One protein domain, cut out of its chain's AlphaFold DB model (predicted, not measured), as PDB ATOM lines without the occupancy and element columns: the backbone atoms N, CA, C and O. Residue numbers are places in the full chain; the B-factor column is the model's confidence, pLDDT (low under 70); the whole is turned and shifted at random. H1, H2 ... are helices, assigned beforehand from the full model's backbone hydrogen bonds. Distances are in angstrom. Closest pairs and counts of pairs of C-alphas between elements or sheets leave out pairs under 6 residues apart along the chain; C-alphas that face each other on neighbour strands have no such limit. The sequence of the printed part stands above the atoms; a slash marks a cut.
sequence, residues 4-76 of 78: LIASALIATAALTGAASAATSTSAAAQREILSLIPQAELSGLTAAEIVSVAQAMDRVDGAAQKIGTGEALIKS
ATOM      1  N   LEU A   4     -29.714 -22.136   0.788       52.84
ATOM      2  CA  LEU A   4     -28.416 -22.457   1.404       52.84
ATOM      3  C   LEU A   4     -28.390 -22.366   2.941       52.84
ATOM      4  O   LEU A   4     -27.411 -22.777   3.551       52.84
ATOM      5  N   ILE A   5     -29.445 -21.853   3.583       56.03
ATOM      6  CA  ILE A   5     -29.438 -21.581   5.036       56.03
ATOM      7  C   ILE A   5     -29.869 -22.809   5.859       56.03
ATOM      8  O   ILE A   5     -29.413 -22.990   6.985       56.03
ATOM      9  N   ALA A   6     -30.698 -23.700   5.305       52.06
ATOM     10  CA  ALA A   6     -31.235 -24.842   6.052       52.06
ATOM     11  C   ALA A   6     -30.175 -25.914   6.383       52.06
ATOM     12  O   ALA A   6     -30.252 -26.562   7.425       52.06
ATOM     13  N   SER A   7     -29.155 -26.076   5.536       50.00
ATOM     14  CA  SER A   7     -28.148 -27.140   5.664       50.00
ATOM     15  C   SER A   7     -27.175 -26.930   6.830       50.00
ATOM     16  O   SER A   7     -26.649 -27.899   7.370       50.00
ATOM     17  N   ALA A   8     -26.944 -25.681   7.244       51.72
ATOM     18  CA  ALA A   8     -26.027 -25.363   8.341       51.72
ATOM     19  C   ALA A   8     -26.630 -25.680   9.723       51.72
ATOM     20  O   ALA A   8     -25.917 -26.095  10.634       51.72
ATOM     21  N   LEU A   9     -27.953 -25.543   9.877       50.25
ATOM     22  CA  LEU A   9     -28.635 -25.801  11.149       50.25
ATOM     23  C   LEU A   9     -28.650 -27.292  11.519       50.25
ATOM     24  O   LEU A   9     -28.505 -27.644  12.688       50.25
ATOM     25  N   ILE A  10     -28.788 -28.169  10.523       55.12
ATOM     26  CA  ILE A  10     -28.866 -29.624  10.724       55.12
ATOM     27  C   ILE A  10     -27.501 -30.187  11.158       55.12
ATOM     28  O   ILE A  10     -27.440 -31.059  12.025       55.12
ATOM     29  N   ALA A  11     -26.402 -29.636  10.636       51.09
ATOM     30  CA  ALA A  11     -25.050 -30.008  11.050       51.09
ATOM     31  C   ALA A  11     -24.754 -29.623  12.515       51.09
ATOM     32  O   ALA A  11     -24.141 -30.401  13.244       51.09
ATOM     33  N   THR A  12     -25.249 -28.468  12.978       50.88
ATOM     34  CA  THR A  12     -25.103 -28.031  14.379       50.88
ATOM     35  C   THR A  12     -25.871 -28.920  15.353       50.88
ATOM     36  O   THR A  12     -25.346 -29.253  16.412       50.88
ATOM     37  N   ALA A  13     -27.089 -29.355  15.019       54.53
ATOM     38  CA  ALA A  13     -27.859 -30.233  15.902       54.53
ATOM     39  C   ALA A  13     -27.205 -31.620  16.057       54.53
ATOM     40  O   ALA A  13     -27.187 -32.174  17.157       54.53
ATOM     41  N   ALA A  14     -26.611 -32.152  14.985       52.00
ATOM     42  CA  ALA A  14     -25.864 -33.408  15.028       52.00
ATOM     43  C   ALA A  14     -24.533 -33.276  15.796       52.00
ATOM     44  O   ALA A  14     -24.191 -34.166  16.574       52.00
ATOM     45  N   LEU A  15     -23.813 -32.157  15.640       52.41
ATOM     46  CA  LEU A  15     -22.577 -31.885  16.385       52.41
ATOM     47  C   LEU A  15     -22.845 -31.683  17.886       52.41
ATOM     48  O   LEU A  15     -22.128 -32.238  18.716       52.41
ATOM     49  N   THR A  16     -23.910 -30.961  18.239       56.22
ATOM     50  CA  THR A  16     -24.349 -30.799  19.632       56.22
ATOM     51  C   THR A  16     -24.814 -32.129  20.228       56.22
ATOM     52  O   THR A  16     -24.425 -32.458  21.345       56.22
ATOM     53  N   GLY A  17     -25.571 -32.943  19.481       55.41
ATOM     54  CA  GLY A  17     -25.980 -34.279  19.927       55.41
ATOM     55  C   GLY A  17     -24.796 -35.223  20.181       55.41
ATOM     56  O   GLY A  17     -24.771 -35.924  21.191       55.41
ATOM     57  N   ALA A  18     -23.777 -35.196  19.316       55.00
ATOM     58  CA  ALA A  18     -22.554 -35.983  19.485       55.00
ATOM     59  C   ALA A  18     -21.686 -35.490  20.659       55.00
ATOM     60  O   ALA A  18     -21.143 -36.299  21.413       55.00
ATOM     61  N   ALA A  19     -21.596 -34.174  20.866       54.28
ATOM     62  CA  ALA A  19     -20.870 -33.590  21.990       54.28
ATOM     63  C   ALA A  19     -21.530 -33.914  23.343       54.28
ATOM     64  O   ALA A  19     -20.828 -34.218  24.311       54.28
ATOM     65  N   SER A  20     -22.867 -33.914  23.411       55.56
ATOM     66  CA  SER A  20     -23.624 -34.307  24.611       55.56
ATOM     67  C   SER A  20     -23.471 -35.794  24.956       55.56
ATOM     68  O   SER A  20     -23.427 -36.153  26.136       55.56
ATOM     69  N   ALA A  21     -23.338 -36.666  23.953       57.53
ATOM     70  CA  ALA A  21     -23.046 -38.082  24.172       57.53
ATOM     71  C   ALA A  21     -21.620 -38.284  24.716       57.53
ATOM     72  O   ALA A  21     -21.439 -38.974  25.717       57.53
ATOM     73  N   ALA A  22     -20.624 -37.613  24.129       57.38
ATOM     74  CA  ALA A  22     -19.231 -37.700  24.571       57.38
ATOM     75  C   ALA A  22     -19.022 -37.179  26.007       57.38
ATOM     76  O   ALA A  22     -18.298 -37.789  26.795       57.38
ATOM     77  N   THR A  23     -19.698 -36.088  26.381       62.16
ATOM     78  CA  THR A  23     -19.661 -35.565  27.760       62.16
ATOM     79  C   THR A  23     -20.364 -36.489  28.752       62.16
ATOM     80  O   THR A  23     -19.845 -36.702  29.847       62.16
ATOM     81  N   SER A  24     -21.489 -37.102  28.372       62.47
ATOM     82  CA  SER A  24     -22.180 -38.084  29.224       62.47
ATOM     83  C   SER A  24     -21.332 -39.337  29.466       62.47
ATOM     84  O   SER A  24     -21.241 -39.809  30.601       62.47
ATOM     85  N   THR A  25     -20.656 -39.846  28.432       71.50
ATOM     86  CA  THR A  25     -19.730 -40.985  28.551       71.50
ATOM     87  C   THR A  25     -18.527 -40.644  29.431       71.50
ATOM     88  O   THR A  25     -18.154 -41.442  30.289       71.50
ATOM     89  N   SER A  26     -17.956 -39.444  29.289       75.62
ATOM     90  CA  SER A  26     -16.850 -38.994  30.139       75.62
ATOM     91  C   SER A  26     -17.254 -38.838  31.601       75.62
ATOM     92  O   SER A  26     -16.470 -39.195  32.472       75.62
ATOM     93  N   ALA A  27     -18.456 -38.338  31.896       79.81
ATOM     94  CA  ALA A  27     -18.932 -38.198  33.272       79.81
ATOM     95  C   ALA A  27     -19.153 -39.562  33.953       79.81
ATOM     96  O   ALA A  27     -18.874 -39.718  35.143       79.81
ATOM     97  N   ALA A  28     -19.629 -40.560  33.200       82.69
ATOM     98  CA  ALA A  28     -19.754 -41.931  33.688       82.69
ATOM     99  C   ALA A  28     -18.377 -42.558  33.967       82.69
ATOM    100  O   ALA A  28     -18.156 -43.070  35.063       82.69
ATOM    101  N   ALA A  29     -17.435 -42.426  33.027       84.12
ATOM    102  CA  ALA A  29     -16.053 -42.883  33.189       84.12
ATOM    103  C   ALA A  29     -15.359 -42.220  34.393       84.12
ATOM    104  O   ALA A  29     -14.697 -42.885  35.183       84.12
ATOM    105  N   GLN A  30     -15.573 -40.916  34.588       83.88
ATOM    106  CA  GLN A  30     -15.016 -40.178  35.719       83.88
ATOM    107  C   GLN A  30     -15.543 -40.706  37.059       83.88
ATOM    108  O   GLN A  30     -14.773 -40.879  38.000       83.88
ATOM    109  N   ARG A  31     -16.847 -41.004  37.146       84.56
ATOM    110  CA  ARG A  31     -17.447 -41.610  38.345       84.56
ATOM    111  C   ARG A  31     -16.896 -42.999  38.631       84.56
ATOM    112  O   ARG A  31     -16.667 -43.309  39.793       84.56
ATOM    113  N   GLU A  32     -16.686 -43.815  37.606       83.81
ATOM    114  CA  GLU A  32     -16.124 -45.158  37.764       83.81
ATOM    115  C   GLU A  32     -14.689 -45.108  38.296       83.81
ATOM    116  O   GLU A  32     -14.368 -45.774  39.282       83.81
ATOM    117  N   ILE A  33     -13.857 -44.233  37.723       84.69
ATOM    118  CA  ILE A  33     -12.487 -44.011  38.193       84.69
ATOM    119  C   ILE A  33     -12.494 -43.495  39.634       84.69
ATOM    120  O   ILE A  33     -11.811 -44.067  40.474       84.69
ATOM    121  N   LEU A  34     -13.293 -42.471  39.953       85.94
ATOM    122  CA  LEU A  34     -13.369 -41.907  41.309       85.94
ATOM    123  C   LEU A  34     -13.976 -42.877  42.333       85.94
ATOM    124  O   LEU A  34     -13.667 -42.789  43.519       85.94
ATOM    125  N   SER A  35     -14.813 -43.821  41.897       85.50
ATOM    126  CA  SER A  35     -15.344 -44.876  42.764       85.50
ATOM    127  C   SER A  35     -14.269 -45.878  43.185       85.50
ATOM    128  O   SER A  35     -14.408 -46.504  44.235       85.50
ATOM    129  N   LEU A  36     -13.225 -46.055  42.373       84.12
ATOM    130  CA  LEU A  36     -12.103 -46.954  42.650       84.12
ATOM    131  C   LEU A  36     -10.907 -46.205  43.253       84.12
ATOM    132  O   LEU A  36     -10.221 -46.729  44.128       84.12
ATOM    133  N   ILE A  37     -10.674 -44.976  42.796       84.75
ATOM    134  CA  ILE A  37      -9.540 -44.115  43.125       84.75
ATOM    135  C   ILE A  37     -10.095 -42.727  43.494       84.75
ATOM    136  O   ILE A  37     -10.056 -41.796  42.691       84.75
ATOM    137  N   PRO A  38     -10.620 -42.540  44.716       81.50
ATOM    138  CA  PRO A  38     -11.254 -41.279  45.115       81.50
ATOM    139  C   PRO A  38     -10.283 -40.089  45.174       81.50
ATOM    140  O   PRO A  38     -10.722 -38.945  45.210       81.50
ATOM    141  N   GLN A  39      -8.972 -40.353  45.179       83.56
ATOM    142  CA  GLN A  39      -7.913 -39.339  45.142       83.56
ATOM    143  C   GLN A  39      -7.338 -39.112  43.730       83.56
ATOM    144  O   GLN A  39      -6.329 -38.425  43.589       83.56
ATOM    145  N   ALA A  40      -7.943 -39.692  42.688       80.12
ATOM    146  CA  ALA A  40      -7.507 -39.492  41.311       80.12
ATOM    147  C   ALA A  40      -7.724 -38.041  40.861       80.12
ATOM    148  O   ALA A  40      -8.851 -37.548  40.811       80.12
ATOM    149  N   GLU A  41      -6.642 -37.376  40.466       83.12
ATOM    150  CA  GLU A  41      -6.686 -36.050  39.850       83.12
ATOM    151  C   GLU A  41      -7.020 -36.182  38.360       83.12
ATOM    152  O   GLU A  41      -6.173 -36.497  37.526       83.12
ATOM    153  N   LEU A  42      -8.289 -35.954  38.022       81.94
ATOM    154  CA  LEU A  42      -8.793 -36.028  36.644       81.94
ATOM    155  C   LEU A  42      -8.947 -34.643  36.000       81.94
ATOM    156  O   LEU A  42      -9.285 -34.548  34.825       81.94
ATOM    157  N   SER A  43      -8.693 -33.576  36.761       81.12
ATOM    158  CA  SER A  43      -8.888 -32.176  36.361       81.12
ATOM    159  C   SER A  43      -7.994 -31.743  35.191       81.12
ATOM    160  O   SER A  43      -8.345 -30.817  34.466       81.12
ATOM    161  N   GLY A  44      -6.847 -32.409  35.008       79.31
ATOM    162  CA  GLY A  44      -5.912 -32.163  33.905       79.31
ATOM    163  C   GLY A  44      -6.169 -32.993  32.644       79.31
ATOM    164  O   GLY A  44      -5.520 -32.751  31.633       79.31
ATOM    165  N   LEU A  45      -7.099 -33.953  32.688       82.81
ATOM    166  CA  LEU A  45      -7.347 -34.888  31.590       82.81
ATOM    167  C   LEU A  45      -8.501 -34.425  30.706       82.81
ATOM    168  O   LEU A  45      -9.528 -33.925  31.174       82.81
ATOM    169  N   THR A  46      -8.368 -34.657  29.406       85.25
ATOM    170  CA  THR A  46      -9.469 -34.471  28.463       85.25
ATOM    171  C   THR A  46     -10.529 -35.559  28.633       85.25
ATOM    172  O   THR A  46     -10.268 -36.669  29.098       85.25
ATOM    173  N   ALA A  47     -11.754 -35.279  28.181       82.38
ATOM    174  CA  ALA A  47     -12.852 -36.246  28.221       82.38
ATOM    175  C   ALA A  47     -12.507 -37.587  27.537       82.38
ATOM    176  O   ALA A  47     -12.912 -38.650  28.004       82.38
ATOM    177  N   ALA A  48     -11.731 -37.553  26.448       81.88
ATOM    178  CA  ALA A  48     -11.296 -38.755  25.737       81.88
ATOM    179  C   ALA A  48     -10.281 -39.581  26.546       81.88
ATOM    180  O   ALA A  48     -10.322 -40.814  26.525       81.88
ATOM    181  N   GLU A  49      -9.397 -38.914  27.284       84.62
ATOM    182  CA  GLU A  49      -8.411 -39.561  28.148       84.62
ATOM    183  C   GLU A  49      -9.081 -40.223  29.349       84.62
ATOM    184  O   GLU A  49      -8.816 -41.391  29.619       84.62
ATOM    185  N   ILE A  50     -10.034 -39.545  29.993       85.19
ATOM    186  CA  ILE A  50     -10.816 -40.109  31.105       85.19
ATOM    187  C   ILE A  50     -11.538 -41.390  30.664       85.19
ATOM    188  O   ILE A  50     -11.484 -42.410  31.350       85.19
ATOM    189  N   VAL A  51     -12.175 -41.372  29.490       85.62
ATOM    190  CA  VAL A  51     -12.837 -42.563  28.934       85.62
ATOM    191  C   VAL A  51     -11.828 -43.671  28.620       85.62
ATOM    192  O   VAL A  51     -12.110 -44.840  28.878       85.62
ATOM    193  N   SER A  52     -10.651 -43.327  28.097       85.69
ATOM    194  CA  SER A  52      -9.601 -44.304  27.783       85.69
ATOM    195  C   SER A  52      -9.047 -44.978  29.040       85.69
ATOM    196  O   SER A  52      -8.849 -46.193  29.040       85.69
ATOM    197  N   VAL A  53      -8.857 -44.220  30.125       86.12
ATOM    198  CA  VAL A  53      -8.439 -44.747  31.432       86.12
ATOM    199  C   VAL A  53      -9.495 -45.703  31.982       86.12
ATOM    200  O   VAL A  53      -9.156 -46.831  32.334       86.12
ATOM    201  N   ALA A  54     -10.770 -45.302  31.994       85.50
ATOM    202  CA  ALA A  54     -11.853 -46.161  32.473       85.50
ATOM    203  C   ALA A  54     -11.948 -47.467  31.666       85.50
ATOM    204  O   ALA A  54     -11.997 -48.546  32.246       85.50
ATOM    205  N   GLN A  55     -11.852 -47.406  30.332       85.94
ATOM    206  CA  GLN A  55     -11.832 -48.611  29.493       85.94
ATOM    207  C   GLN A  55     -10.614 -49.506  29.750       85.94
ATOM    208  O   GLN A  55     -10.723 -50.730  29.693       85.94
ATOM    209  N   ALA A  56      -9.444 -48.922  30.006       86.19
ATOM    210  CA  ALA A  56      -8.258 -49.694  30.348       86.19
ATOM    211  C   ALA A  56      -8.418 -50.385  31.710       86.19
ATOM    212  O   ALA A  56      -8.056 -51.551  31.841       86.19
ATOM    213  N   MET A  57      -9.019 -49.707  32.692       84.88
ATOM    214  CA  MET A  57      -9.370 -50.298  33.984       84.88
ATOM    215  C   MET A  57     -10.437 -51.388  33.834       84.88
ATOM    216  O   MET A  57     -10.343 -52.421  34.491       84.88
ATOM    217  N   ASP A  58     -11.428 -51.221  32.959       84.56
ATOM    218  CA  ASP A  58     -12.459 -52.235  32.711       84.56
ATOM    219  C   ASP A  58     -11.856 -53.548  32.181       84.56
ATOM    220  O   ASP A  58     -12.157 -54.619  32.704       84.56
ATOM    221  N   ARG A  59     -10.887 -53.452  31.258       84.81
ATOM    222  CA  ARG A  59     -10.162 -54.599  30.673       84.81
ATOM    223  C   ARG A  59      -9.233 -55.341  31.633       84.81
ATOM    224  O   ARG A  59      -8.754 -56.419  31.288       84.81
ATOM    225  N   VAL A  60      -8.923 -54.762  32.789       85.50
ATOM    226  CA  VAL A  60      -8.072 -55.398  33.796       85.50
ATOM    227  C   VAL A  60      -8.939 -56.179  34.775       85.50
ATOM    228  O   VAL A  60      -9.806 -55.614  35.438       85.50
ATOM    229  N   ASP A  61      -8.672 -57.474  34.908       78.12
ATOM    230  CA  ASP A  61      -9.280 -58.311  35.939       78.12
ATOM    231  C   ASP A  61      -8.609 -58.078  37.299       78.12
ATOM    232  O   ASP A  61      -7.384 -58.095  37.419       78.12
ATOM    233  N   GLY A  62      -9.426 -57.868  38.336       80.62
ATOM    234  CA  GLY A  62      -8.978 -57.671  39.719       80.62
ATOM    235  C   GLY A  62      -8.928 -56.204  40.163       80.62
ATOM    236  O   GLY A  62      -8.166 -55.397  39.642       80.62
ATOM    237  N   ALA A  63      -9.704 -55.859  41.198       78.75
ATOM    238  CA  ALA A  63      -9.860 -54.480  41.680       78.75
ATOM    239  C   ALA A  63      -8.530 -53.785  42.036       78.75
ATOM    240  O   ALA A  63      -8.339 -52.619  41.706       78.75
ATOM    241  N   ALA A  64      -7.582 -54.507  42.643       81.69
ATOM    242  CA  ALA A  64      -6.266 -53.961  42.980       81.69
ATOM    243  C   ALA A  64      -5.431 -53.617  41.731       81.69
ATOM    244  O   ALA A  64      -4.760 -52.587  41.693       81.69
ATOM    245  N   GLN A  65      -5.506 -54.446  40.686       83.75
ATOM    246  CA  GLN A  65      -4.813 -54.201  39.419       83.75
ATOM    247  C   GLN A  65      -5.499 -53.092  38.618       83.75
ATOM    248  O   GLN A  65      -4.804 -52.294  37.989       83.75
ATOM    249  N   LYS A  66      -6.835 -52.985  38.688       84.50
ATOM    250  CA  LYS A  66      -7.590 -51.859  38.116       84.50
ATOM    251  C   LYS A  66      -7.124 -50.532  38.710       84.50
ATOM    252  O   LYS A  66      -6.805 -49.622  37.954       84.50
ATOM    253  N   ILE A  67      -7.030 -50.445  40.040       84.06
ATOM    254  CA  ILE A  67      -6.552 -49.248  40.750       84.06
ATOM    255  C   ILE A  67      -5.128 -48.899  40.307       84.06
ATOM    256  O   ILE A  67      -4.909 -47.806  39.798       84.06
ATOM    257  N   GLY A  68      -4.189 -49.850  40.385       84.31
ATOM    258  CA  GLY A  68      -2.797 -49.595  40.000       84.31
ATOM    259  C   GLY A  68      -2.628 -49.195  38.529       84.31
ATOM    260  O   GLY A  68      -1.827 -48.318  38.212       84.31
ATOM    261  N   THR A  69      -3.411 -49.794  37.625       85.19
ATOM    262  CA  THR A  69      -3.403 -49.442  36.195       85.19
ATOM    263  C   THR A  69      -4.008 -48.060  35.961       85.19
ATOM    264  O   THR A  69      -3.449 -47.272  35.203       85.19
ATOM    265  N   GLY A  70      -5.118 -47.746  36.633       84.00
ATOM    266  CA  GLY A  70      -5.759 -46.436  36.576       84.00
ATOM    267  C   GLY A  70      -4.830 -45.326  37.056       84.00
ATOM    268  O   GLY A  70      -4.612 -44.361  36.332       84.00
ATOM    269  N   GLU A  71      -4.208 -45.493  38.225       85.56
ATOM    270  CA  GLU A  71      -3.241 -44.530  38.768       85.56
ATOM    271  C   GLU A  71      -2.027 -44.349  37.848       85.56
ATOM    272  O   GLU A  71      -1.611 -43.218  37.590       85.56
ATOM    273  N   ALA A  72      -1.476 -45.445  37.313       85.88
ATOM    274  CA  ALA A  72      -0.346 -45.387  36.389       85.88
ATOM    275  C   ALA A  72      -0.693 -44.638  35.096       85.88
ATOM    276  O   ALA A  72       0.103 -43.825  34.628       85.88
ATOM    277  N   LEU A  73      -1.884 -44.880  34.540       84.62
ATOM    278  CA  LEU A  73      -2.340 -44.211  33.325       84.62
ATOM    279  C   LEU A  73      -2.600 -42.726  33.561       84.62
ATOM    280  O   LEU A  73      -2.101 -41.909  32.794       84.62
ATOM    281  N   ILE A  74      -3.305 -42.369  34.637       85.38
ATOM    282  CA  ILE A  74      -3.556 -40.967  35.004       85.38
ATOM    283  C   ILE A  74      -2.228 -40.222  35.145       85.38
ATOM    284  O   ILE A  74      -2.056 -39.160  34.560       85.38
ATOM    285  N   LYS A  75      -1.255 -40.819  35.838       84.81
ATOM    286  CA  LYS A  75       0.071 -40.227  36.030       84.81
ATOM    287  C   LYS A  75       0.906 -40.144  34.748       84.81
ATOM    288  O   LYS A  75       1.802 -39.317  34.676       84.81
ATOM    289  N   SER A  76       0.656 -41.009  33.763       82.88
ATOM    290  CA  SER A  76       1.342 -40.968  32.461       82.88
ATOM    291  C   SER A  76       0.783 -39.915  31.499       82.88
ATOM    292  O   SER A  76       1.452 -39.566  30.530       82.88
TER     293      SER A  76
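What this domain is: This is residues 4 to 76 of the 78 residues of an uncharacterized protein of Salipiger pacificus (UniProt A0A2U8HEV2). A long helix, H1, sticks out like a handle from a small compact head, where its last part is packed by a short helical hairpin made of H2 and H3. Residues 4 to 21, of which 6 to 21 belong to H1, stand free as an arm, and this arm makes the length of the whole; H2 crosses the part of H1 that lies in the head. The printed part has 73 residues with three named helices, in the order H1, H2, H3, and no named strand, and its class is all helix. The whole is loose, with a radius of gyration of the C-alphas of 16.1 A and spans of 56 by 23 by 18 A.

How they stand to each other: Start at H1, residues 6 to 36, and go along it to residues 22 to 33, which alone of H1 touch H2, residues 47 to 58. Look there at the closest C-alphas, those of Ser 26 and Ala 47, 5.2 A apart; the two helices run the same way at a steep tilt of 44 degrees. Next look at residues 53 to 58 of H2, which alone of it touch H3, residues 63 to 76. The closest C-alphas of these two are those of Met 57 and Lys 66, 4.8 A apart, and the helices form a hairpin, running opposite ways at a shallow tilt of 30 degrees. H1 and H3 only just touch, with 3 pairs of C-alphas within 8 A, made by residues 33 to 36 of H1 alone. Their closest C-alphas are those of Leu 36 and Ile 67, 6.3 A apart, and they run opposite ways at a steep tilt of 56 degrees. With 1 of the 3 touching pairs at a shallow tilt, the helix packing is mostly crossed, but only just. On the backbone, every O i to N i+4 pair is within hydrogen-bond range in H2 and H3, and 25 of 27 are in H1.

Where its parts are: Find C-alpha 6 at (-31.235, -24.842, 6.052); from there H1 runs 46.8 A to C-alpha 36 at (-12.103, -46.954, 42.650). H2 runs from Ala 47 to Asp 58, 16.6 A. H3 begins at Ala 63 and runs 19.8 A to C-alpha 76 at (1.342, -40.968, 32.461).

The domain as a whole: The two C-alphas farthest apart are those of Leu 4 and Ala 64, 56.7 A. Without residues 4 to 21, the body of 55 residues spans 27 by 18 by 17 A. The link from H1 to H2, 10 residues, is short, and that from H2 to H3, 4 residues, is tight. The printed part has no cut. The mean pLDDT of the printed part is 75.0; look for the low values, under 70, at residues 4 to 24.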